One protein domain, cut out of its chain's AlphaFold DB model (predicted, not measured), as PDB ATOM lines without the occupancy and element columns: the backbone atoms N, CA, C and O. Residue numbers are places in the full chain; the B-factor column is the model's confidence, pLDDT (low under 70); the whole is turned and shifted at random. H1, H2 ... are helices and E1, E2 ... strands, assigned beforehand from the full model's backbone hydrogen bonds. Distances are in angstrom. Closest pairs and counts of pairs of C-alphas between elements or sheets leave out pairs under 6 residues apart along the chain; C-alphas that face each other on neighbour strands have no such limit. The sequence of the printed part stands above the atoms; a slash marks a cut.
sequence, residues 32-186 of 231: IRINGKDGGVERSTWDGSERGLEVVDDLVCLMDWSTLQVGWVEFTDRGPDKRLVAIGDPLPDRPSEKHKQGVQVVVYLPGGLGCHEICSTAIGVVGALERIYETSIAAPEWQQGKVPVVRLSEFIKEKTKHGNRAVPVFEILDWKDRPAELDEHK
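This is residues 32 to 186 of the 231 residues of an uncharacterized protein of Aquamicrobium aerolatum DSM 21857 (UniProt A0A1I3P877). A strongly twisted sheet of seven strands is built round E7, with the long hairpin of E9 and E10 joined to one end of E7 through E4 and the hairpin of E5 and E6 paired with its other end. Helix H1 packs alongside E10 and also on E7, while a small three-stranded sheet, E1 to E3, packs through E1 on E8, and the turn at residues 46 to 51 sticks out. The 155 printed residues hold, in chain order, E1 to E8, H1, H2, E9, E10 and H3; the class is mixed, helices and strands. The small sheet has the order E1, E2, E3 and the large one is branched, with antiparallel neighbours in both. The whole is compact, with a radius of gyration of the C-alphas of 15.6 A, and rounded, spanning 40 by 38 by 35 A.

The printed part begins with E1, residues 32 to 34, whose first C-alpha is at (-39.753, 63.881, 27.501). E2 is residues 41 to 46, E3 residues 51 to 55 and E4 residues 60 to 63. E5, residues 69 to 76, measures 19.2 A from first to last C-alpha and bends by 68 degrees at residue 72; E6, residues 79 to 86, measures 20.6 A and bends by 58 degrees at residue 83. E7, residues 100 to 109, is 27.0 A long, and E8, residues 114 to 120, is 19.8 A. H1, residues 123 to 137, is 20.8 A long and begins at C-alpha 123, (-34.179, 72.796, 40.153). H2 is residues 140 to 143. E9, residues 147 to 160, is 33.7 A long and bends by 62 degrees at residue 157; E10, residues 163 to 176, is 38.6 A long and bends by 51 degrees at residue 173. H3, residues 180 to 185, ends at C-alpha 185, (-39.556, 49.840, 34.869).

In the large sheet, E4 and E5 lie on one side of E7, beside residues 107 to 109 and 100 to 104, and E8 lies on the other side. E7 and E8 form a hairpin, with N 107 and O 116 at 2.8 A. N 69 of E5 and O 104 of E7 are 2.8 A apart, and N 62 of E4 and O 108 of E7 are 2.9 A apart. The hairpin of E5 and E6 has N 72 and O 83 at 2.9 A. E4 has E9 on its other side, with N 150 and O 61 at 2.8 A, and E9 forms a hairpin with E10, with N 156 and O 167 at 2.8 A. E6, E8 and E10 are edge strands. H1 is on this sheet; its closest C-alphas to E10 are those of Gly 124 and Val 167, 4.8 A apart. H2 only grazes the sheet with residues 141 to 142, and H3 only grazes it with residues 181 to 185. H1 and H2 are close but not clearly touching, the closest C-alphas being those of Ser 136 and Trp 142, 6.5 A apart. E1, E2 and E3 form a meander, each strand the antiparallel neighbour of the one before, with N 33 and O 42 at 2.8 A and N 43 and O 54 at 2.8 A. The closest C-alphas of E1 and E8 are those of Ile 32 and Ile 118, 5.1 A apart; E3 and E8 are apart. In H1 every O i to N i+4 pair is within hydrogen-bond range; in H3 0 of 2 are, beside 2 of 3 O i to N i+3 pairs, and H2 is too short for an O i to N i+4 pair.

The two C-alphas farthest apart, those of Ser 49 and Pro 140, are 44.4 A apart. The printed part has no cut. The link from E6 to E7, residues 87 to 99, is long. The mean pLDDT of the printed part is 93.0, and residue 48 alone is under 70.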
ATOM      1  N   ILE A  32     -38.999  62.640  27.395       96.50
ATOM      2  CA  ILE A  32     -39.753  63.881  27.501       96.50
ATOM      3  C   ILE A  32     -38.855  64.879  28.229       96.50
ATOM      4  O   ILE A  32     -38.495  64.705  29.397       96.50
ATOM      5  N   ARG A  33     -38.474  65.941  27.529       95.88
ATOM      6  CA  ARG A  33     -37.651  67.026  28.046       95.88
ATOM      7  C   ARG A  33     -38.537  68.207  28.405       95.88
ATOM      8  O   ARG A  33     -39.198  68.775  27.546       95.88
ATOM      9  N   ILE A  34     -38.472  68.620  29.664       97.19
ATOM     10  CA  ILE A  34     -39.127  69.831  30.163       97.19
ATOM     11  C   ILE A  34     -38.063  70.916  30.333       97.19
ATOM     12  O   ILE A  34     -37.120  70.756  31.115       97.19
ATOM     13  N   ASN A  35     -38.189  72.022  29.603       94.88
ATOM     14  CA  ASN A  35     -37.207  73.099  29.645       94.88
ATOM     15  C   ASN A  35     -37.439  74.007  30.865       94.88
ATOM     16  O   ASN A  35     -38.304  74.877  30.869       94.88
ATOM     17  N   GLY A  36     -36.611  73.841  31.900       91.69
ATOM     18  CA  GLY A  36     -36.691  74.640  33.131       91.69
ATOM     19  C   GLY A  36     -36.187  76.088  33.025       91.69
ATOM     20  O   GLY A  36     -36.224  76.812  34.021       91.69
ATOM     21  N   LYS A  37     -35.677  76.522  31.864       91.19
ATOM     22  CA  LYS A  37     -35.213  77.898  31.632       91.19
ATOM     23  C   LYS A  37     -36.311  78.746  30.994       91.19
ATOM     24  O   LYS A  37     -36.713  79.748  31.578       91.19
ATOM     25  N   ASP A  38     -36.790  78.320  29.830       91.19
ATOM     26  CA  ASP A  38     -37.706  79.107  28.995       91.19
ATOM     27  C   ASP A  38     -39.148  78.568  29.008       91.19
ATOM     28  O   ASP A  38     -40.079  79.281  28.625       91.19
ATOM     29  N   GLY A  39     -39.343  77.357  29.539       92.56
ATOM     30  CA  GLY A  39     -40.592  76.608  29.448       92.56
ATOM     31  C   GLY A  39     -40.675  75.813  28.145       92.56
ATOM     32  O   GLY A  39     -39.827  75.949  27.262       92.56
ATOM     33  N   GLY A  40     -41.697  74.969  28.046       95.88
ATOM     34  CA  GLY A  40     -41.922  74.091  26.900       95.88
ATOM     35  C   GLY A  40     -41.513  72.643  27.156       95.88
ATOM     36  O   GLY A  40     -40.724  72.333  28.059       95.88
ATOM     37  N   VAL A  41     -42.098  71.761  26.351       97.75
ATOM     38  CA  VAL A  41     -41.917  70.316  26.426       97.75
ATOM     39  C   VAL A  41     -41.561  69.793  25.042       97.75
ATOM     40  O   VAL A  41     -42.214  70.129  24.058       97.75
ATOM     41  N   GLU A  42     -40.532  68.958  24.980       96.62
ATOM     42  CA  GLU A  42     -40.125  68.254  23.767       96.62
ATOM     43  C   GLU A  42     -40.136  66.752  24.033       96.62
ATOM     44  O   GLU A  42     -39.648  66.293  25.066       96.62
ATOM     45  N   ARG A  43     -40.643  65.969  23.088       94.69
ATOM     46  CA  ARG A  43     -40.560  64.511  23.101       94.69
ATOM     47  C   ARG A  43     -39.585  64.054  22.028       94.69
ATOM     48  O   ARG A  43     -39.686  64.481  20.881       94.69
ATOM     49  N   SER A  44     -38.674  63.148  22.368       91.56
ATOM     50  CA  SER A  44     -37.846  62.493  21.357       91.56
ATOM     51  C   SER A  44     -38.663  61.490  20.553       91.56
ATOM     52  O   SER A  44     -39.345  60.648  21.136       91.56
ATOM     53  N   THR A  45     -38.528  61.526  19.236       86.88
ATOM     54  CA  THR A  45     -39.160  60.583  18.313       86.88
ATOM     55  C   THR A  45     -38.098  59.783  17.563       86.88
ATOM     56  O   THR A  45     -36.935  60.180  17.474       86.88
ATOM     57  N   TRP A  46     -38.489  58.620  17.050       78.56
ATOM     58  CA  TRP A  46     -37.652  57.780  16.201       78.56
ATOM     59  C   TRP A  46     -38.514  57.208  15.085       78.56
ATOM     60  O   TRP A  46     -39.524  56.565  15.363       78.56
ATOM     61  N   ASP A  47     -38.122  57.438  13.836       74.06
ATOM     62  CA  ASP A  47     -38.864  56.982  12.653       74.06
ATOM     63  C   ASP A  47     -38.288  55.697  12.026       74.06
ATOM     64  O   ASP A  47     -38.767  55.228  10.996       74.06
ATOM     65  N   GLY A  48     -37.265  55.106  12.652       68.62
ATOM     66  CA  GLY A  48     -36.517  53.973  12.103       68.62
ATOM     67  C   GLY A  48     -35.171  54.356  11.487       68.62
ATOM     68  O   GLY A  48     -34.332  53.471  11.320       68.62
ATOM     69  N   SER A  49     -34.949  55.640  11.196       70.06
ATOM     70  CA  SER A  49     -33.748  56.155  10.534       70.06
ATOM     71  C   SER A  49     -33.087  57.288  11.320       70.06
ATOM     72  O   SER A  49     -31.869  57.269  11.509       70.06
ATOM     73  N   GLU A  50     -33.863  58.257  11.803       71.12
ATOM     74  CA  GLU A  50     -33.361  59.452  12.480       71.12
ATOM     75  C   GLU A  50     -34.097  59.740  13.796       71.12
ATOM     76  O   GLU A  50     -35.266  59.401  14.003       71.12
ATOM     77  N   ARG A  51     -33.372  60.373  14.730       79.50
ATOM     78  CA  ARG A  51     -33.952  60.885  15.976       79.50
ATOM     79  C   ARG A  51     -34.546  62.260  15.713       79.50
ATOM     80  O   ARG A  51     -33.818  63.173  15.333       79.50
ATOM     81  N   GLY A  52     -35.836  62.407  15.982       86.12
ATOM     82  CA  GLY A  52     -36.545  63.680  15.932       86.12
ATOM     83  C   GLY A  52     -36.833  64.251  17.319       86.12
ATOM     84  O   GLY A  52     -36.682  63.580  18.346       86.12
ATOM     85  N   LEU A  53     -37.268  65.511  17.335       91.38
ATOM     86  CA  LEU A  53     -37.866  66.171  18.491       91.38
ATOM     87  C   LEU A  53     -39.219  66.736  18.074       91.38
ATOM     88  O   LEU A  53     -39.333  67.390  17.039       91.38
ATOM     89  N   GLU A  54     -40.229  66.491  18.893       94.50
ATOM     90  CA  GLU A  54     -41.580  67.006  18.710       94.50
ATOM     91  C   GLU A  54     -41.951  67.898  19.887       94.50
ATOM     92  O   GLU A  54     -41.769  67.507  21.042       94.50
ATOM     93  N   VAL A  55     -42.472  69.088  19.598       96.38
ATOM     94  CA  VAL A  55     -43.009  69.988  20.624       96.38
ATOM     95  C   VAL A  55     -44.332  69.423  21.126       96.38
ATOM     96  O   VAL A  55     -45.205  69.081  20.335       96.38
ATOM     97  N   VAL A  56     -44.474  69.332  22.446       96.12
ATOM     98  CA  VAL A  56     -45.686  68.845  23.108       96.12
ATOM     99  C   VAL A  56     -46.378  70.022  23.785       96.12
ATOM    100  O   VAL A  56     -45.893  70.532  24.795       96.12
ATOM    101  N   ASP A  57     -47.516  70.443  23.234       92.31
ATOM    102  CA  ASP A  57     -48.291  71.574  23.767       92.31
ATOM    103  C   ASP A  57     -49.138  71.193  24.991       92.31
ATOM    104  O   ASP A  57     -49.352  72.019  25.875       92.31
ATOM    105  N   ASP A  58     -49.600  69.940  25.061       94.25
ATOM    106  CA  ASP A  58     -50.430  69.428  26.154       94.25
ATOM    107  C   ASP A  58     -49.900  68.082  26.658       94.25
ATOM    108  O   ASP A  58     -50.250  67.009  26.160       94.25
ATOM    109  N   LEU A  59     -48.992  68.137  27.635       97.38
ATOM    110  CA  LEU A  59     -48.438  66.931  28.239       97.38
ATOM    111  C   LEU A  59     -49.419  66.376  29.273       97.38
ATOM    112  O   LEU A  59     -49.503  66.891  30.389       97.38
ATOM    113  N   VAL A  60     -50.072  65.266  28.929       97.75
ATOM    114  CA  VAL A  60     -50.836  64.432  29.864       97.75
ATOM    115  C   VAL A  60     -50.254  63.024  29.872       97.75
ATOM    116  O   VAL A  60     -50.057  62.419  28.820       97.75
ATOM    117  N   CYS A  61     -49.960  62.494  31.055       97.75
ATOM    118  CA  CYS A  61     -49.302  61.200  31.202       97.75
ATOM    119  C   CYS A  61     -49.730  60.484  32.484       97.75
ATOM    120  O   CYS A  61     -50.124  61.124  33.454       97.75
ATOM    121  N   LEU A  62     -49.627  59.159  32.511       97.69
ATOM    122  CA  LEU A  62     -49.634  58.406  33.763       97.69
ATOM    123  C   LEU A  62     -48.242  58.495  34.383       97.69
ATOM    124  O   LEU A  62     -47.258  58.113  33.747       97.69
ATOM    125  N   MET A  63     -48.158  59.008  35.608       96.25
ATOM    126  CA  MET A  63     -46.891  59.272  36.285       96.25
ATOM    127  C   MET A  63     -46.660  58.258  37.402       96.25
ATOM    128  O   MET A  63     -47.239  58.363  38.480       96.25
ATOM    129  N   ASP A  64     -45.828  57.249  37.142       91.62
ATOM    130  CA  ASP A  64     -45.615  56.152  38.084       91.62
ATOM    131  C   ASP A  64     -44.391  56.367  38.973       91.62
ATOM    132  O   ASP A  64     -43.246  56.078  38.616       91.62
ATOM    133  N   TRP A  65     -44.666  56.797  40.200       94.38
ATOM    134  CA  TRP A  65     -43.656  57.068  41.219       94.38
ATOM    135  C   TRP A  65     -42.895  55.839  41.707       94.38
ATOM    136  O   TRP A  65     -41.827  55.986  42.289       94.38
ATOM    137  N   SER A  66     -43.371  54.624  41.433       92.12
ATOM    138  CA  SER A  66     -42.590  53.417  41.732       92.12
ATOM    139  C   SER A  66     -41.400  53.226  40.784       92.12
ATOM    140  O   SER A  66     -40.537  52.396  41.052       92.12
ATOM    141  N   THR A  67     -41.331  53.994  39.692       93.56
ATOM    142  CA  THR A  67     -40.174  54.054  38.783       93.56
ATOM    143  C   THR A  67     -39.203  55.180  39.141       93.56
ATOM    144  O   THR A  67     -38.164  55.324  38.498       93.56
ATOM    145  N   LEU A  68     -39.528  55.994  40.156       95.62
ATOM    146  CA  LEU A  68     -38.760  57.181  40.507       95.62
ATOM    147  C   LEU A  68     -37.367  56.804  41.015       95.62
ATOM    148  O   LEU A  68     -37.196  56.078  42.000       95.62
ATOM    149  N   GLN A  69     -36.369  57.375  40.357       95.75
ATOM    150  CA  GLN A  69     -34.972  57.263  40.723       95.75
ATOM    151  C   GLN A  69     -34.358  58.646  40.940       95.75
ATOM    152  O   GLN A  69     -34.704  59.623  40.274       95.75
ATOM    153  N   VAL A  70     -33.410  58.713  41.868       96.56
ATOM    154  CA  VAL A  70     -32.689  59.930  42.252       96.56
ATOM    155  C   VAL A  70     -31.189  59.668  42.246       96.56
ATOM    156  O   VAL A  70     -30.740  58.544  42.471       96.56
ATOM    157  N   GLY A  71     -30.385  60.691  41.969       96.50
ATOM    158  CA  GLY A  71     -28.934  60.530  41.931       96.50
ATOM    159  C   GLY A  71     -28.226  61.605  41.134       96.50
ATOM    160  O   GLY A  71     -28.596  62.774  41.182       96.50
ATOM    161  N   TRP A  72     -27.184  61.194  40.421       97.19
ATOM    162  CA  TRP A  72     -26.280  62.057  39.675       97.19
ATOM    163  C   TRP A  72     -26.517  61.924  38.174       97.19
ATOM    164  O   TRP A  72     -26.515  60.814  37.646       97.19
ATOM    165  N   VAL A  73     -26.674  63.054  37.487       96.62
ATOM    166  CA  VAL A  73     -26.898  63.117  36.039       96.62
ATOM    167  C   VAL A  73     -25.961  64.144  35.405       96.62
ATOM    168  O   VAL A  73     -25.859  65.282  35.871       96.62
ATOM    169  N   GLU A  74     -25.301  63.755  34.320       95.81
ATOM    170  CA  GLU A  74     -24.565  64.639  33.418       95.81
ATOM    171  C   GLU A  74     -25.168  64.532  32.013       95.81
ATOM    172  O   GLU A  74     -25.159  63.470  31.398       95.81
ATOM    173  N   PHE A  75     -25.700  65.630  31.477       91.69
ATOM    174  CA  PHE A  75     -26.172  65.659  30.092       91.69
ATOM    175  C   PHE A  75     -24.985  65.863  29.145       91.69
ATOM    176  O   PHE A  75     -24.329  66.902  29.197       91.69
ATOM    177  N   THR A  76     -24.729  64.878  28.282       90.56
ATOM    178  CA  THR A  76     -23.657  64.908  27.272       90.56
ATOM    179  C   THR A  76     -24.234  64.906  25.857       90.56
ATOM    180  O   THR A  76     -25.415  64.611  25.662       90.56
ATOM    181  N   ASP A  77     -23.389  65.131  24.848       84.38
ATOM    182  CA  ASP A  77     -23.782  65.041  23.432       84.38
ATOM    183  C   ASP A  77     -24.248  63.631  23.024       84.38
ATOM    184  O   ASP A  77     -24.969  63.463  22.044       84.38
ATOM    185  N   ARG A  78     -23.870  62.600  23.791       81.00
ATOM    186  CA  ARG A  78     -24.305  61.209  23.578       81.00
ATOM    187  C   ARG A  78     -25.575  60.848  24.351       81.00
ATOM    188  O   ARG A  78     -26.033  59.712  24.267       81.00
ATOM    189  N   GLY A  79     -26.142  61.801  25.086       81.56
ATOM    190  CA  GLY A  79     -27.247  61.594  26.011       81.56
ATOM    191  C   GLY A  79     -26.822  61.707  27.479       81.56
ATOM    192  O   GLY A  79     -25.658  61.991  27.783       81.56
ATOM    193  N   PRO A  80     -27.775  61.549  28.406       89.44
ATOM    194  CA  PRO A  80     -27.508  61.627  29.838       89.44
ATOM    195  C   PRO A  80     -26.669  60.438  30.336       89.44
ATOM    196  O   PRO A  80     -27.079  59.290  30.187       89.44
ATOM    197  N   ASP A  81     -25.533  60.721  30.977       92.56
ATOM    198  CA  ASP A  81     -24.855  59.783  31.880       92.56
ATOM    199  C   ASP A  81     -25.525  59.868  33.253       92.56
ATOM    200  O   ASP A  81     -25.764  60.960  33.777       92.56
ATOM    201  N   LYS A  82     -25.895  58.716  33.808       93.25
ATOM    202  CA  LYS A  82     -26.781  58.616  34.965       93.25
ATOM    203  C   LYS A  82     -26.239  57.616  35.966       93.25
ATOM    204  O   LYS A  82     -26.045  56.446  35.648       93.25
ATOM    205  N   ARG A  83     -26.095  58.053  37.214       94.81
ATOM    206  CA  ARG A  83     -25.884  57.192  38.383       94.81
ATOM    207  C   ARG A  83     -27.011  57.440  39.362       94.81
ATOM    208  O   ARG A  83     -26.936  58.343  40.194       94.81
ATOM    209  N   LEU A  84     -28.067  56.653  39.208       93.50
ATOM    210  CA  LEU A  84     -29.305  56.791  39.958       93.50
ATOM    211  C   LEU A  84     -29.560  55.556  40.820       93.50
ATOM    212  O   LEU A  84     -29.055  54.465  40.546       93.50
ATOM    213  N   VAL A  85     -30.350  55.749  41.866       93.75
ATOM    214  CA  VAL A  85     -30.870  54.714  42.762       93.75
ATOM    215  C   VAL A  85     -32.365  54.944  42.964       93.75
ATOM    216  O   VAL A  85     -32.858  56.036  42.683       93.75
ATOM    217  N   ALA A  86     -33.095  53.933  43.436       93.38
ATOM    218  CA  ALA A  86     -34.498  54.110  43.799       93.38
ATOM    219  C   ALA A  86     -34.639  55.209  44.865       93.38
ATOM    220  O   ALA A  86     -33.764  55.375  45.720       93.38
ATOM    221  N   ILE A  87     -35.733  55.969  44.829       90.38
ATOM    222  CA  ILE A  87     -35.994  56.955  45.882       90.38
ATOM    223  C   ILE A  87     -36.025  56.279  47.267       90.38
ATOM    224  O   ILE A  87     -36.658  55.243  47.457       90.38
ATOM    225  N   GLY A  88     -35.309  56.863  48.231       88.12
ATOM    226  CA  GLY A  88     -35.141  56.315  49.583       88.12
ATOM    227  C   GLY A  88     -33.870  55.479  49.786       88.12
ATOM    228  O   GLY A  88     -33.456  55.300  50.933       88.12
ATOM    229  N   ASP A  89     -33.210  55.034  48.713       89.75
ATOM    230  CA  ASP A  89     -31.895  54.395  48.806       89.75
ATOM    231  C   ASP A  89     -30.779  55.437  49.042       89.75
ATOM    232  O   ASP A  89     -30.918  56.609  48.668       89.75
ATOM    233  N   PRO A  90     -29.636  55.043  49.641       90.69
ATOM    234  CA  PRO A  90     -28.475  55.920  49.760       90.69
ATOM    235  C   PRO A  90     -27.997  56.396  48.386       90.69
ATOM    236  O   PRO A  90     -27.800  55.586  47.477       90.69
ATOM    237  N   LEU A  91     -27.766  57.705  48.253       91.31
ATOM    238  CA  LEU A  91     -27.230  58.269  47.017       91.31
ATOM    239  C   LEU A  91     -25.874  57.630  46.677       91.31
ATOM    240  O   LEU A  91     -25.045  57.452  47.573       91.31
ATOM    241  N   PRO A  92     -25.621  57.312  45.396       91.50
ATOM    242  CA  PRO A  92     -24.332  56.787  44.976       91.50
ATOM    243  C   PRO A  92     -23.246  57.866  45.066       91.50
ATOM    244  O   PRO A  92     -23.536  59.069  45.086       91.50
ATOM    245  N   ASP A  93     -21.984  57.434  45.055       94.00
ATOM    246  CA  ASP A  93     -20.847  58.347  44.962       94.00
ATOM    247  C   ASP A  93     -20.955  59.216  43.708       94.00
ATOM    248  O   ASP A  93     -21.313  58.748  42.620       94.00
ATOM    249  N   ARG A  94     -20.640  60.505  43.866       96.75
ATOM    250  CA  ARG A  94     -20.672  61.458  42.761       96.75
ATOM    251  C   ARG A  94     -19.588  61.097  41.739       96.75
ATOM    252  O   ARG A  94     -18.412  61.159  42.092       96.75
ATOM    253  N   PRO A  95     -19.934  60.804  40.471       94.69
ATOM    254  CA  PRO A  95     -18.942  60.351  39.492       94.69
ATOM    255  C   PRO A  95     -17.962  61.445  39.068       94.69
ATOM    256  O   PRO A  95     -16.786  61.177  38.842       94.69
ATOM    257  N   SER A  96     -18.453  62.680  38.925       96.12
ATOM    258  CA  SER A  96     -17.649  63.837  38.528       96.12
ATOM    259  C   SER A  96     -18.297  65.156  38.968       96.12
ATOM    260  O   SER A  96     -19.488  65.217  39.282       96.12
ATOM    261  N   GLU A  97     -17.536  66.252  38.929       95.94
ATOM    262  CA  GLU A  97     -18.053  67.607  39.179       95.94
ATOM    263  C   GLU A  97     -19.097  68.068  38.150       95.94
ATOM    264  O   GLU A  97     -19.909  68.950  38.432       95.94
ATOM    265  N   LYS A  98     -19.112  67.467  36.957       96.06
ATOM    266  CA  LYS A  98     -20.089  67.792  35.913       96.06
ATOM    267  C   LYS A  98     -21.446  67.144  36.166       96.06
ATOM    268  O   LYS A  98     -22.465  67.673  35.721       96.06
ATOM    269  N   HIS A  99     -21.474  66.059  36.937       97.25
ATOM    270  CA  HIS A  99     -22.718  65.441  37.358       97.25
ATOM    271  C   HIS A  99     -23.427  66.320  38.384       97.25
ATOM    272  O   HIS A  99     -22.843  66.701  39.402       97.25
ATOM    273  N   LYS A 100     -24.700  66.617  38.133       97.50
ATOM    274  CA  LYS A 100     -25.581  67.359  39.040       97.50
ATOM    275  C   LYS A 100     -26.608  66.414  39.641       97.50
ATOM    276  O   LYS A 100     -26.922  65.389  39.044       97.50
ATOM    277  N   GLN A 101     -27.135  66.761  40.812       97.19
ATOM    278  CA  GLN A 101     -28.250  66.004  41.367       97.19
ATOM    279  C   GLN A 101     -29.480  66.162  40.474       97.19
ATOM    280  O   GLN A 101     -29.768  67.257  39.983       97.19
ATOM    281  N   GLY A 102     -30.178  65.059  40.252       97.19
ATOM    282  CA  GLY A 102     -31.342  65.012  39.389       97.19
ATOM    283  C   GLY A 102     -32.219  63.807  39.671       97.19
ATOM    284  O   GLY A 102     -31.916  62.968  40.524       97.19
ATOM    285  N   VAL A 103     -33.314  63.755  38.927       97.19
ATOM    286  CA  VAL A 103     -34.331  62.711  39.022       97.19
ATOM    287  C   VAL A 103     -34.576  62.087  37.658       97.19
ATOM    288  O   VAL A 103     -34.353  62.717  36.619       97.19
ATOM    289  N   GLN A 104     -35.064  60.856  37.683       96.56
ATOM    290  CA  GLN A 104     -35.611  60.155  36.535       96.56
ATOM    291  C   GLN A 104     -36.914  59.482  36.951       96.56
ATOM    292  O   GLN A 104     -36.963  58.824  37.986       96.56
ATOM    293  N   VAL A 105     -37.947  59.619  36.134       96.31
ATOM    294  CA  VAL A 105     -39.212  58.905  36.303       96.31
ATOM    295  C   VAL A 105     -39.694  58.432  34.940       96.31
ATOM    296  O   VAL A 105     -39.528  59.131  33.936       96.31
ATOM    297  N   VAL A 106     -40.266  57.235  34.901       95.88
ATOM    298  CA  VAL A 106     -40.935  56.707  33.716       95.88
ATOM    299  C   VAL A 106     -42.405  57.099  33.777       95.88
ATOM    300  O   VAL A 106     -43.073  56.964  34.802       95.88
ATOM    301  N   VAL A 107     -42.900  57.605  32.657       96.44
ATOM    302  CA  VAL A 107     -44.298  57.969  32.458       96.44
ATOM    303  C   VAL A 107     -44.865  57.186  31.288       96.44
ATOM    304  O   VAL A 107     -44.135  56.804  30.376       96.44
ATOM    305  N   TYR A 108     -46.170  56.966  31.290       96.25
ATOM    306  CA  TYR A 108     -46.858  56.316  30.182       96.25
ATOM    307  C   TYR A 108     -47.730  57.338  29.450       96.25
ATOM    308  O   TYR A 108     -48.540  58.032  30.071       96.25
ATOM    309  N   LEU A 109     -47.521  57.474  28.138       95.00
ATOM    310  CA  LEU A 109     -48.231  58.427  27.286       95.00
ATOM    311  C   LEU A 109     -49.449  57.784  26.598       95.00
ATOM    312  O   LEU A 109     -49.384  56.613  26.214       95.00
ATOM    313  N   PRO A 110     -50.545  58.544  26.392       92.00
ATOM    314  CA  PRO A 110     -51.755  58.047  25.738       92.00
ATOM    315  C   PRO A 110     -51.548  57.839  24.227       92.00
ATOM    316  O   PRO A 110     -50.500  58.168  23.671       92.00
ATOM    317  N   GLY A 111     -52.559  57.303  23.536       87.31
ATOM    318  CA  GLY A 111     -52.556  57.213  22.067       87.31
ATOM    319  C   GLY A 111     -51.558  56.206  21.478       87.31
ATOM    320  O   GLY A 111     -51.125  56.370  20.340       87.31
ATOM    321  N   GLY A 112     -51.169  55.186  22.249       85.19
ATOM    322  CA  GLY A 112     -50.243  54.136  21.804       85.19
ATOM    323  C   GLY A 112     -48.766  54.540  21.814       85.19
ATOM    324  O   GLY A 112     -47.934  53.831  21.255       85.19
ATOM    325  N   LEU A 113     -48.431  55.670  22.442       89.19
ATOM    326  CA  LEU A 113     -47.057  56.162  22.553       89.19
ATOM    327  C   LEU A 113     -46.236  55.388  23.595       89.19
ATOM    328  O   LEU A 113     -45.027  55.241  23.434       89.19
ATOM    329  N   GLY A 114     -46.882  54.879  24.644       91.25
ATOM    330  CA  GLY A 114     -46.256  53.992  25.621       91.25
ATOM    331  C   GLY A 114     -45.276  54.686  26.573       91.25
ATOM    332  O   GLY A 114     -45.364  55.893  26.827       91.25
ATOM    333  N   CYS A 115     -44.349  53.901  27.128       94.00
ATOM    334  CA  CYS A 115     -43.399  54.341  28.149       94.00
ATOM    335  C   CYS A 115     -42.387  55.363  27.613       94.00
ATOM    336  O   CYS A 115     -41.727  55.149  26.598       94.00
ATOM    337  N   HIS A 116     -42.240  56.457  28.350       94.06
ATOM    338  CA  HIS A 116     -41.289  57.532  28.109       94.06
ATOM    339  C   HIS A 116     -40.578  57.894  29.408       94.06
ATOM    340  O   HIS A 116     -41.087  57.673  30.502       94.06
ATOM    341  N   GLU A 117     -39.410  58.505  29.298       95.06
ATOM    342  CA  GLU A 117     -38.631  58.940  30.445       95.06
ATOM    343  C   GLU A 117     -38.632  60.461  30.589       95.06
ATOM    344  O   GLU A 117     -38.284  61.184  29.656       95.06
ATOM    345  N   ILE A 118     -38.918  60.953  31.792       97.06
ATOM    346  CA  ILE A 118     -38.583  62.318  32.201       97.06
ATOM    347  C   ILE A 118     -37.313  62.250  33.048       97.06
ATOM    348  O   ILE A 118     -37.302  61.631  34.110       97.06
ATOM    349  N   CYS A 119     -36.250  62.926  32.609       96.44
ATOM    350  CA  CYS A 119     -35.007  63.069  33.368       96.44
ATOM    351  C   CYS A 119     -34.611  64.545  33.465       96.44
ATOM    352  O   CYS A 119     -34.582  65.254  32.458       96.44
ATOM    353  N   SER A 120     -34.312  65.030  34.674       97.19
ATOM    354  CA  SER A 120     -34.011  66.449  34.887       97.19
ATOM    355  C   SER A 120     -33.071  66.711  36.060       97.19
ATOM    356  O   SER A 120     -33.161  66.081  37.111       97.19
ATOM    357  N   THR A 121     -32.209  67.716  35.886       97.25
ATOM    358  CA  THR A 121     -31.405  68.353  36.948       97.25
ATOM    359  C   THR A 121     -31.827  69.808  37.186       97.25
ATOM    360  O   THR A 121     -31.168  70.543  37.922       97.25
ATOM    361  N   ALA A 122     -32.851  70.297  36.479       95.38
ATOM    362  CA  ALA A 122     -33.285  71.684  36.585       95.38
ATOM    363  C   ALA A 122     -34.102  71.861  37.867       95.38
ATOM    364  O   ALA A 122     -35.177  71.286  37.992       95.38
ATOM    365  N   ILE A 123     -33.614  72.685  38.798       94.00
ATOM    366  CA  ILE A 123     -34.179  72.796  40.153       94.00
ATOM    367  C   ILE A 123     -35.687  73.098  40.181       94.00
ATOM    368  O   ILE A 123     -36.397  72.556  41.016       94.00
ATOM    369  N   GLY A 124     -36.186  73.915  39.244       94.69
ATOM    370  CA  GLY A 124     -37.620  74.210  39.132       94.69
ATOM    371  C   GLY A 124     -38.445  72.997  38.698       94.69
ATOM    372  O   GLY A 124     -39.506  72.749  39.253       94.69
ATOM    373  N   VAL A 125     -37.932  72.204  37.753       97.44
ATOM    374  CA  VAL A 125     -38.593  70.974  37.290       97.44
ATOM    375  C   VAL A 125     -38.535  69.895  38.371       97.44
ATOM    376  O   VAL A 125     -39.543  69.256  38.637       97.44
ATOM    377  N   VAL A 126     -37.383  69.724  39.026       97.62
ATOM    378  CA  VAL A 126     -37.217  68.759  40.127       97.62
ATOM    379  C   VAL A 126     -38.167  69.085  41.282       97.62
ATOM    380  O   VAL A 126     -38.891  68.200  41.720       97.62
ATOM    381  N   GLY A 127     -38.236  70.347  41.720       96.44
ATOM    382  CA  GLY A 127     -39.145  70.752  42.798       96.44
ATOM    383  C   GLY A 127     -40.628  70.628  42.427       96.44
ATOM    384  O   GLY A 127     -41.456  70.283  43.267       96.44
ATOM    385  N   ALA A 128     -40.984  70.859  41.161       97.50
ATOM    386  CA  ALA A 128     -42.345  70.623  40.685       97.50
ATOM    387  C   ALA A 128     -42.714  69.130  40.696       97.50
ATOM    388  O   ALA A 128     -43.815  68.788  41.122       97.50
ATOM    389  N   LEU A 129     -41.791  68.253  40.276       97.88
ATOM    390  CA  LEU A 129     -41.957  66.796  40.339       97.88
ATOM    391  C   LEU A 129     -42.070  66.300  41.787       97.88
ATOM    392  O   LEU A 129     -42.924  65.471  42.079       97.88
ATOM    393  N   GLU A 130     -41.263  66.838  42.700       96.69
ATOM    394  CA  GLU A 130     -41.346  66.539  44.134       96.69
ATOM    395  C   GLU A 130     -42.720  66.909  44.709       96.69
ATOM    396  O   GLU A 130     -43.355  66.091  45.369       96.69
ATOM    397  N   ARG A 131     -43.250  68.093  44.375       96.75
ATOM    398  CA  ARG A 131     -44.568  68.538  44.853       96.75
ATOM    399  C   ARG A 131     -45.707  67.615  44.410       96.75
ATOM    400  O   ARG A 131     -46.606  67.311  45.201       96.75
ATOM    401  N   ILE A 132     -45.702  67.188  43.148       97.31
ATOM    402  CA  ILE A 132     -46.727  66.269  42.636       97.31
ATOM    403  C   ILE A 132     -46.514  64.844  43.167       97.31
ATOM    404  O   ILE A 132     -47.498  64.165  43.453       97.31
ATOM    405  N   TYR A 133     -45.266  64.420  43.398       96.50
ATOM    406  CA  TYR A 133     -44.934  63.165  44.076       96.50
ATOM    407  C   TYR A 133     -45.510  63.130  45.495       96.50
ATOM    408  O   TYR A 133     -46.279  62.224  45.805       96.50
ATOM    409  N   GLU A 134     -45.226  64.141  46.322       95.69
ATOM    410  CA  GLU A 134     -45.746  64.254  47.693       95.69
ATOM    411  C   GLU A 134     -47.277  64.220  47.724       95.69
ATOM    412  O   GLU A 134     -47.877  63.483  48.510       95.69
ATOM    413  N   THR A 135     -47.911  64.973  46.820       94.88
ATOM    414  CA  THR A 135     -49.373  64.994  46.675       94.88
ATOM    415  C   THR A 135     -49.912  63.614  46.292       94.88
ATOM    416  O   THR A 135     -50.934  63.182  46.820       94.88
ATOM    417  N   SER A 136     -49.215  62.903  45.403       94.38
ATOM    418  CA  SER A 136     -49.638  61.590  44.921       94.38
ATOM    419  C   SER A 136     -49.518  60.516  45.999       94.38
ATOM    420  O   SER A 136     -50.471  59.781  46.232       94.38
ATOM    421  N   ILE A 137     -48.381  60.424  46.697       93.31
ATOM    422  CA  ILE A 137     -48.165  59.360  47.692       93.31
ATOM    423  C   ILE A 137     -49.057  59.506  48.933       93.31
ATOM    424  O   ILE A 137     -49.324  58.518  49.621       93.31
ATOM    425  N   ALA A 138     -49.518  60.729  49.213       93.94
ATOM    426  CA  ALA A 138     -50.460  61.026  50.287       93.94
ATOM    427  C   ALA A 138     -51.914  60.665  49.931       93.94
ATOM    428  O   ALA A 138     -52.755  60.573  50.828       93.94
ATOM    429  N   ALA A 139     -52.226  60.467  48.646       93.94
ATOM    430  CA  ALA A 139     -53.574  60.160  48.193       93.94
ATOM    431  C   ALA A 139     -53.958  58.693  48.490       93.94
ATOM    432  O   ALA A 139     -53.134  57.783  48.337       93.94
ATOM    433  N   PRO A 140     -55.213  58.416  48.891       94.62
ATOM    434  CA  PRO A 140     -55.672  57.055  49.168       94.62
ATOM    435  C   PRO A 140     -55.668  56.152  47.924       94.62
ATOM    436  O   PRO A 140     -55.513  54.940  48.057       94.62
ATOM    437  N   GLU A 141     -55.801  56.711  46.723       95.44
ATOM    438  CA  GLU A 141     -55.734  55.987  45.452       95.44
ATOM    439  C   GLU A 141     -54.348  55.377  45.210       95.44
ATOM    440  O   GLU A 141     -54.250  54.249  44.725       95.44
ATOM    441  N   TRP A 142     -53.277  56.063  45.619       91.56
ATOM    442  CA  TRP A 142     -51.919  55.520  45.548       91.56
ATOM    443  C   TRP A 142     -51.759  54.278  46.431       91.56
ATOM    444  O   TRP A 142     -51.163  53.284  46.018       91.56
ATOM    445  N   GLN A 143     -52.373  54.283  47.619       89.69
ATOM    446  CA  GLN A 143     -52.380  53.122  48.522       89.69
ATOM    447  C   GLN A 143     -53.168  51.932  47.947       89.69
ATOM    448  O   GLN A 143     -52.960  50.794  48.359       89.69
ATOM    449  N   GLN A 144     -54.044  52.179  46.970       93.06
ATOM    450  CA  GLN A 144     -54.766  51.151  46.215       93.06
ATOM    451  C   GLN A 144     -53.979  50.661  44.986       93.06
ATOM    452  O   GLN A 144     -54.497  49.858  44.214       93.06
ATOM    453  N   GLY A 145     -52.742  51.132  44.788       90.44
ATOM    454  CA  GLY A 145     -51.891  50.754  43.660       90.44
ATOM    455  C   GLY A 145     -52.221  51.468  42.348       90.44
ATOM    456  O   GLY A 145     -51.716  51.063  41.300       90.44
ATOM    457  N   LYS A 146     -53.050  52.519  42.386       94.56
ATOM    458  CA  LYS A 146     -53.373  53.321  41.201       94.56
ATOM    459  C   LYS A 146     -52.254  54.298  40.868       94.56
ATOM    460  O   LYS A 146     -51.524  54.759  41.742       94.56
ATOM    461  N   VAL A 147     -52.172  54.658  39.594       96.00
ATOM    462  CA  VAL A 147     -51.215  55.629  39.065       96.00
ATOM    463  C   VAL A 147     -51.954  56.930  38.740       96.00
ATOM    464  O   VAL A 147     -53.010  56.884  38.095       96.00
ATOM    465  N   PRO A 148     -51.439  58.095  39.169       97.75
ATOM    466  CA  PRO A 148     -52.052  59.370  38.841       97.75
ATOM    467  C   PRO A 148     -51.864  59.688  37.355       97.75
ATOM    468  O   PRO A 148     -50.759  59.620  36.812       97.75
ATOM    469  N   VAL A 149     -52.951  60.090  36.704       98.19
ATOM    470  CA  VAL A 149     -52.900  60.832  35.448       98.19
ATOM    471  C   VAL A 149     -52.530  62.261  35.800       98.19
ATOM    472  O   VAL A 149     -53.252  62.919  36.539       98.19
ATOM    473  N   VAL A 150     -51.417  62.747  35.275       98.19
ATOM    474  CA  VAL A 150     -50.878  64.075  35.547       98.19
ATOM    475  C   VAL A 150     -50.834  64.870  34.255       98.19
ATOM    476  O   VAL A 150     -50.378  64.370  33.223       98.19
ATOM    477  N   ARG A 151     -51.270  66.125  34.328       98.06
ATOM    478  CA  ARG A 151     -51.125  67.108  33.256       98.06
ATOM    479  C   ARG A 151     -50.131  68.182  33.660       98.06
ATOM    480  O   ARG A 151     -50.153  68.640  34.799       98.06
ATOM    481  N   LEU A 152     -49.275  68.592  32.728       98.00
ATOM    482  CA  LEU A 152     -48.528  69.840  32.849       98.00
ATOM    483  C   LEU A 152     -49.454  70.974  32.399       98.00
ATOM    484  O   LEU A 152     -49.721  71.109  31.209       98.00
ATOM    485  N   SER A 153     -49.973  71.749  33.349       95.88
ATOM    486  CA  SER A 153     -50.998  72.762  33.083       95.88
ATOM    487  C   SER A 153     -50.412  74.074  32.566       95.88
ATOM    488  O   SER A 153     -50.933  74.662  31.620       95.88
ATOM    489  N   GLU A 154     -49.321  74.543  33.173       96.19
ATOM    490  CA  GLU A 154     -48.670  75.800  32.806       96.19
ATOM    491  C   GLU A 154     -47.204  75.865  33.261       96.19
ATOM    492  O   GLU A 154     -46.701  74.996  33.976       96.19
ATOM    493  N   PHE A 155     -46.513  76.938  32.861       97.31
ATOM    494  CA  PHE A 155     -45.184  77.291  33.359       97.31
ATOM    495  C   PHE A 155     -45.217  78.648  34.063       97.31
ATOM    496  O   PHE A 155     -45.443  79.682  33.432       97.31
ATOM    497  N   ILE A 156     -44.874  78.665  35.350       96.00
ATOM    498  CA  ILE A 156     -44.690  79.901  36.109       96.00
ATOM    499  C   ILE A 156     -43.266  80.407  35.872       96.00
ATOM    500  O   ILE A 156     -42.280  79.739  36.199       96.00
ATOM    501  N   LYS A 157     -43.144  81.603  35.292       94.31
ATOM    502  CA  LYS A 157     -41.846  82.259  35.089       94.31
ATOM    503  C   LYS A 157     -41.425  82.988  36.355       94.31
ATOM    504  O   LYS A 157     -42.084  83.925  36.794       94.31
ATOM    505  N   GLU A 158     -40.274  82.612  36.890       93.25
ATOM    506  CA  GLU A 158     -39.714  83.208  38.094       93.25
ATOM    507  C   GLU A 158     -38.363  83.854  37.800       93.25
ATOM    508  O   GLU A 158     -37.485  83.271  37.156       93.25
ATOM    509  N   LYS A 159     -38.174  85.073  38.310       90.12
ATOM    510  CA  LYS A 159     -36.897  85.778  38.226       90.12
ATOM    511  C   LYS A 159     -36.036  85.410  39.429       90.12
ATOM    512  O   LYS A 159     -36.399  85.682  40.569       90.12
ATOM    513  N   THR A 160     -34.875  84.823  39.176       86.31
ATOM    514  CA  THR A 160     -33.892  84.470  40.206       86.31
ATOM    515  C   THR A 160     -32.661  85.370  40.112       86.31
ATOM    516  O   THR A 160     -32.465  86.089  39.130       86.31
ATOM    517  N   LYS A 161     -31.775  85.291  41.113       85.69
ATOM    518  CA  LYS A 161     -30.469  85.973  41.083       85.69
ATOM    519  C   LYS A 161     -29.603  85.564  39.881       85.69
ATOM    520  O   LYS A 161     -28.751  86.338  39.467       85.69
ATOM    521  N   HIS A 162     -29.829  84.373  39.323       81.25
ATOM    522  CA  HIS A 162     -29.037  83.797  38.232       81.25
ATOM    523  C   HIS A 162     -29.752  83.839  36.871       81.25
ATOM    524  O   HIS A 162     -29.292  83.215  35.919       81.25
ATOM    525  N   GLY A 163     -30.865  84.572  36.767       85.31
ATOM    526  CA  GLY A 163     -31.670  84.683  35.550       85.31
ATOM    527  C   GLY A 163     -33.092  84.163  35.733       85.31
ATOM    528  O   GLY A 163     -33.553  83.940  36.855       85.31
ATOM    529  N   ASN A 164     -33.800  83.989  34.623       88.88
ATOM    530  CA  ASN A 164     -35.171  83.491  34.636       88.88
ATOM    531  C   ASN A 164     -35.187  81.959  34.691       88.88
ATOM    532  O   ASN A 164     -34.315  81.305  34.116       88.88
ATOM    533  N   ARG A 165     -36.192  81.409  35.369       93.06
ATOM    534  CA  ARG A 165     -36.540  79.988  35.318       93.06
ATOM    535  C   ARG A 165     -38.022  79.828  35.010       93.06
ATOM    536  O   ARG A 165     -38.823  80.672  35.408       93.06
ATOM    537  N   ALA A 166     -38.371  78.735  34.352       95.38
ATOM    538  CA  ALA A 166     -39.742  78.313  34.124       95.38
ATOM    539  C   ALA A 166     -40.021  77.085  34.996       95.38
ATOM    540  O   ALA A 166     -39.383  76.042  34.839       95.38
ATOM    541  N   VAL A 167     -40.935  77.226  35.951       96.88
ATOM    542  CA  VAL A 167     -41.338  76.155  36.866       96.88
ATOM    543  C   VAL A 167     -42.625  75.533  36.324       96.88
ATOM    544  O   VAL A 167     -43.614  76.258  36.204       96.88
ATOM    545  N   PRO A 168     -42.637  74.238  35.957       97.75
ATOM    546  CA  PRO A 168     -43.859  73.593  35.498       97.75
ATOM    547  C   PRO A 168     -44.838  73.434  36.661       97.75
ATOM    548  O   PRO A 168     -44.440  73.142  37.790       97.75
ATOM    549  N   VAL A 169     -46.122  73.600  36.373       97.81
ATOM    550  CA  VAL A 169     -47.213  73.290  37.294       97.81
ATOM    551  C   VAL A 169     -47.852  71.996  36.824       97.81
ATOM    552  O   VAL A 169     -48.240  71.870  35.663       97.81
ATOM    553  N   PHE A 170     -47.928  71.026  37.729       98.19
ATOM    554  CA  PHE A 170     -48.567  69.744  37.479       98.19
ATOM    555  C   PHE A 170     -49.874  69.648  38.254       98.19
ATOM    556  O   PHE A 170     -49.937  70.028  39.424       98.19
ATOM    557  N   GLU A 171     -50.894  69.091  37.614       97.19
ATOM    558  CA  GLU A 171     -52.183  68.794  38.228       97.19
ATOM    559  C   GLU A 171     -52.531  67.314  38.063       97.19
ATOM    560  O   GLU A 171     -52.258  66.713  37.021       97.19
ATOM    561  N   ILE A 172     -53.133  66.716  39.097       97.62
ATOM    562  CA  ILE A 172     -53.649  65.349  39.008       97.62
ATOM    563  C   ILE A 172     -54.991  65.404  38.280       97.62
ATOM    564  O   ILE A 172     -56.009  65.817  38.833       97.62
ATOM    565  N   LEU A 173     -54.928  64.977  37.022       97.19
ATOM    566  CA  LEU A 173     -56.002  64.576  36.131       97.19
ATOM    567  C   LEU A 173     -56.996  63.669  36.817       97.19
ATOM    568  O   LEU A 173     -58.135  64.055  37.005       97.19
ATOM    569  N   ASP A 174     -56.573  62.444  37.094       97.25
ATOM    570  CA  ASP A 174     -57.392  61.282  37.438       97.25
ATOM    571  C   ASP A 174     -56.510  60.184  38.038       97.25
ATOM    572  O   ASP A 174     -55.299  60.363  38.143       97.25
ATOM    573  N   TRP A 175     -57.090  59.037  38.385       97.31
ATOM    574  CA  TRP A 175     -56.344  57.866  38.848       97.31
ATOM    575  C   TRP A 175     -56.746  56.635  38.052       97.31
ATOM    576  O   TRP A 175     -57.918  56.259  38.047       97.31
ATOM    577  N   LYS A 176     -55.775  55.973  37.423       96.00
ATOM    578  CA  LYS A 176     -56.017  54.752  36.646       96.00
ATOM    579  C   LYS A 176     -55.267  53.566  37.227       96.00
ATOM    580  O   LYS A 176     -54.320  53.724  37.999       96.00
ATOM    581  N   ASP A 177     -55.708  52.374  36.850       95.12
ATOM    582  CA  ASP A 177     -54.943  51.163  37.111       95.12
ATOM    583  C   ASP A 177     -53.595  51.246  36.394       95.12
ATOM    584  O   ASP A 177     -53.464  51.869  35.339       95.12
ATOM    585  N   ARG A 178     -52.574  50.655  37.009       92.56
ATOM    586  CA  ARG A 178     -51.209  50.667  36.492       92.56
ATOM    587  C   ARG A 178     -51.115  49.788  35.230       92.56
ATOM    588  O   ARG A 178     -51.342  48.584  35.348       92.56
ATOM    589  N   PRO A 179     -50.719  50.338  34.066       91.62
ATOM    590  CA  PRO A 179     -50.426  49.538  32.878       91.62
ATOM    591  C   PRO A 179     -49.282  48.542  33.116       91.62
ATOM    592  O   PRO A 179     -48.313  48.861  33.816       91.62
ATOM    593  N   ALA A 180     -49.372  47.354  32.513       90.12
ATOM    594  CA  ALA A 180     -48.383  46.284  32.676       90.12
ATOM    595  C   ALA A 180     -47.001  46.671  32.117       90.12
ATOM    596  O   ALA A 180     -45.972  46.241  32.630       90.12
ATOM    597  N   GLU A 181     -46.958  47.545  31.112       87.62
ATOM    598  CA  GLU A 181     -45.737  48.073  30.497       87.62
ATOM    599  C   GLU A 181     -44.858  48.838  31.498       87.62
ATOM    600  O   GLU A 181     -43.650  48.956  31.305       87.62
ATOM    601  N   LEU A 182     -45.437  49.346  32.591       87.19
ATOM    602  CA  LEU A 182     -44.682  50.014  33.651       87.19
ATOM    603  C   LEU A 182     -44.048  49.033  34.643       87.19
ATOM    604  O   LEU A 182     -43.219  49.449  35.453       87.19
ATOM    605  N   ASP A 183     -44.415  47.749  34.644       87.12
ATOM    606  CA  ASP A 183     -43.856  46.776  35.593       87.12
ATOM    607  C   ASP A 183     -42.378  46.484  35.328       87.12
ATOM    608  O   ASP A 183     -41.603  46.363  36.278       87.12
ATOM    609  N   GLU A 184     -41.961  46.488  34.060       85.38
ATOM    610  CA  GLU A 184     -40.558  46.318  33.654       85.38
ATOM    611  C   GLU A 184     -39.657  47.477  34.123       85.38
ATOM    612  O   GLU A 184     -38.435  47.340  34.181       85.38
ATOM    613  N   HIS A 185     -40.255  48.613  34.494       85.69
ATOM    614  CA  HIS A 185     -39.556  49.840  34.869       85.69
ATOM    615  C   HIS A 185     -39.619  50.164  36.364       85.69
ATOM    616  O   HIS A 185     -39.130  51.220  36.778       85.69
ATOM    617  N   LYS A 186     -40.193  49.280  37.194       83.56
ATOM    618  CA  LYS A 186     -40.187  49.463  38.653       83.56
ATOM    619  C   LYS A 186     -38.759  49.654  39.147       83.56
ATOM    620  O   LYS A 186     -37.889  48.802  38.943       83.56
TER     621      LYS A 186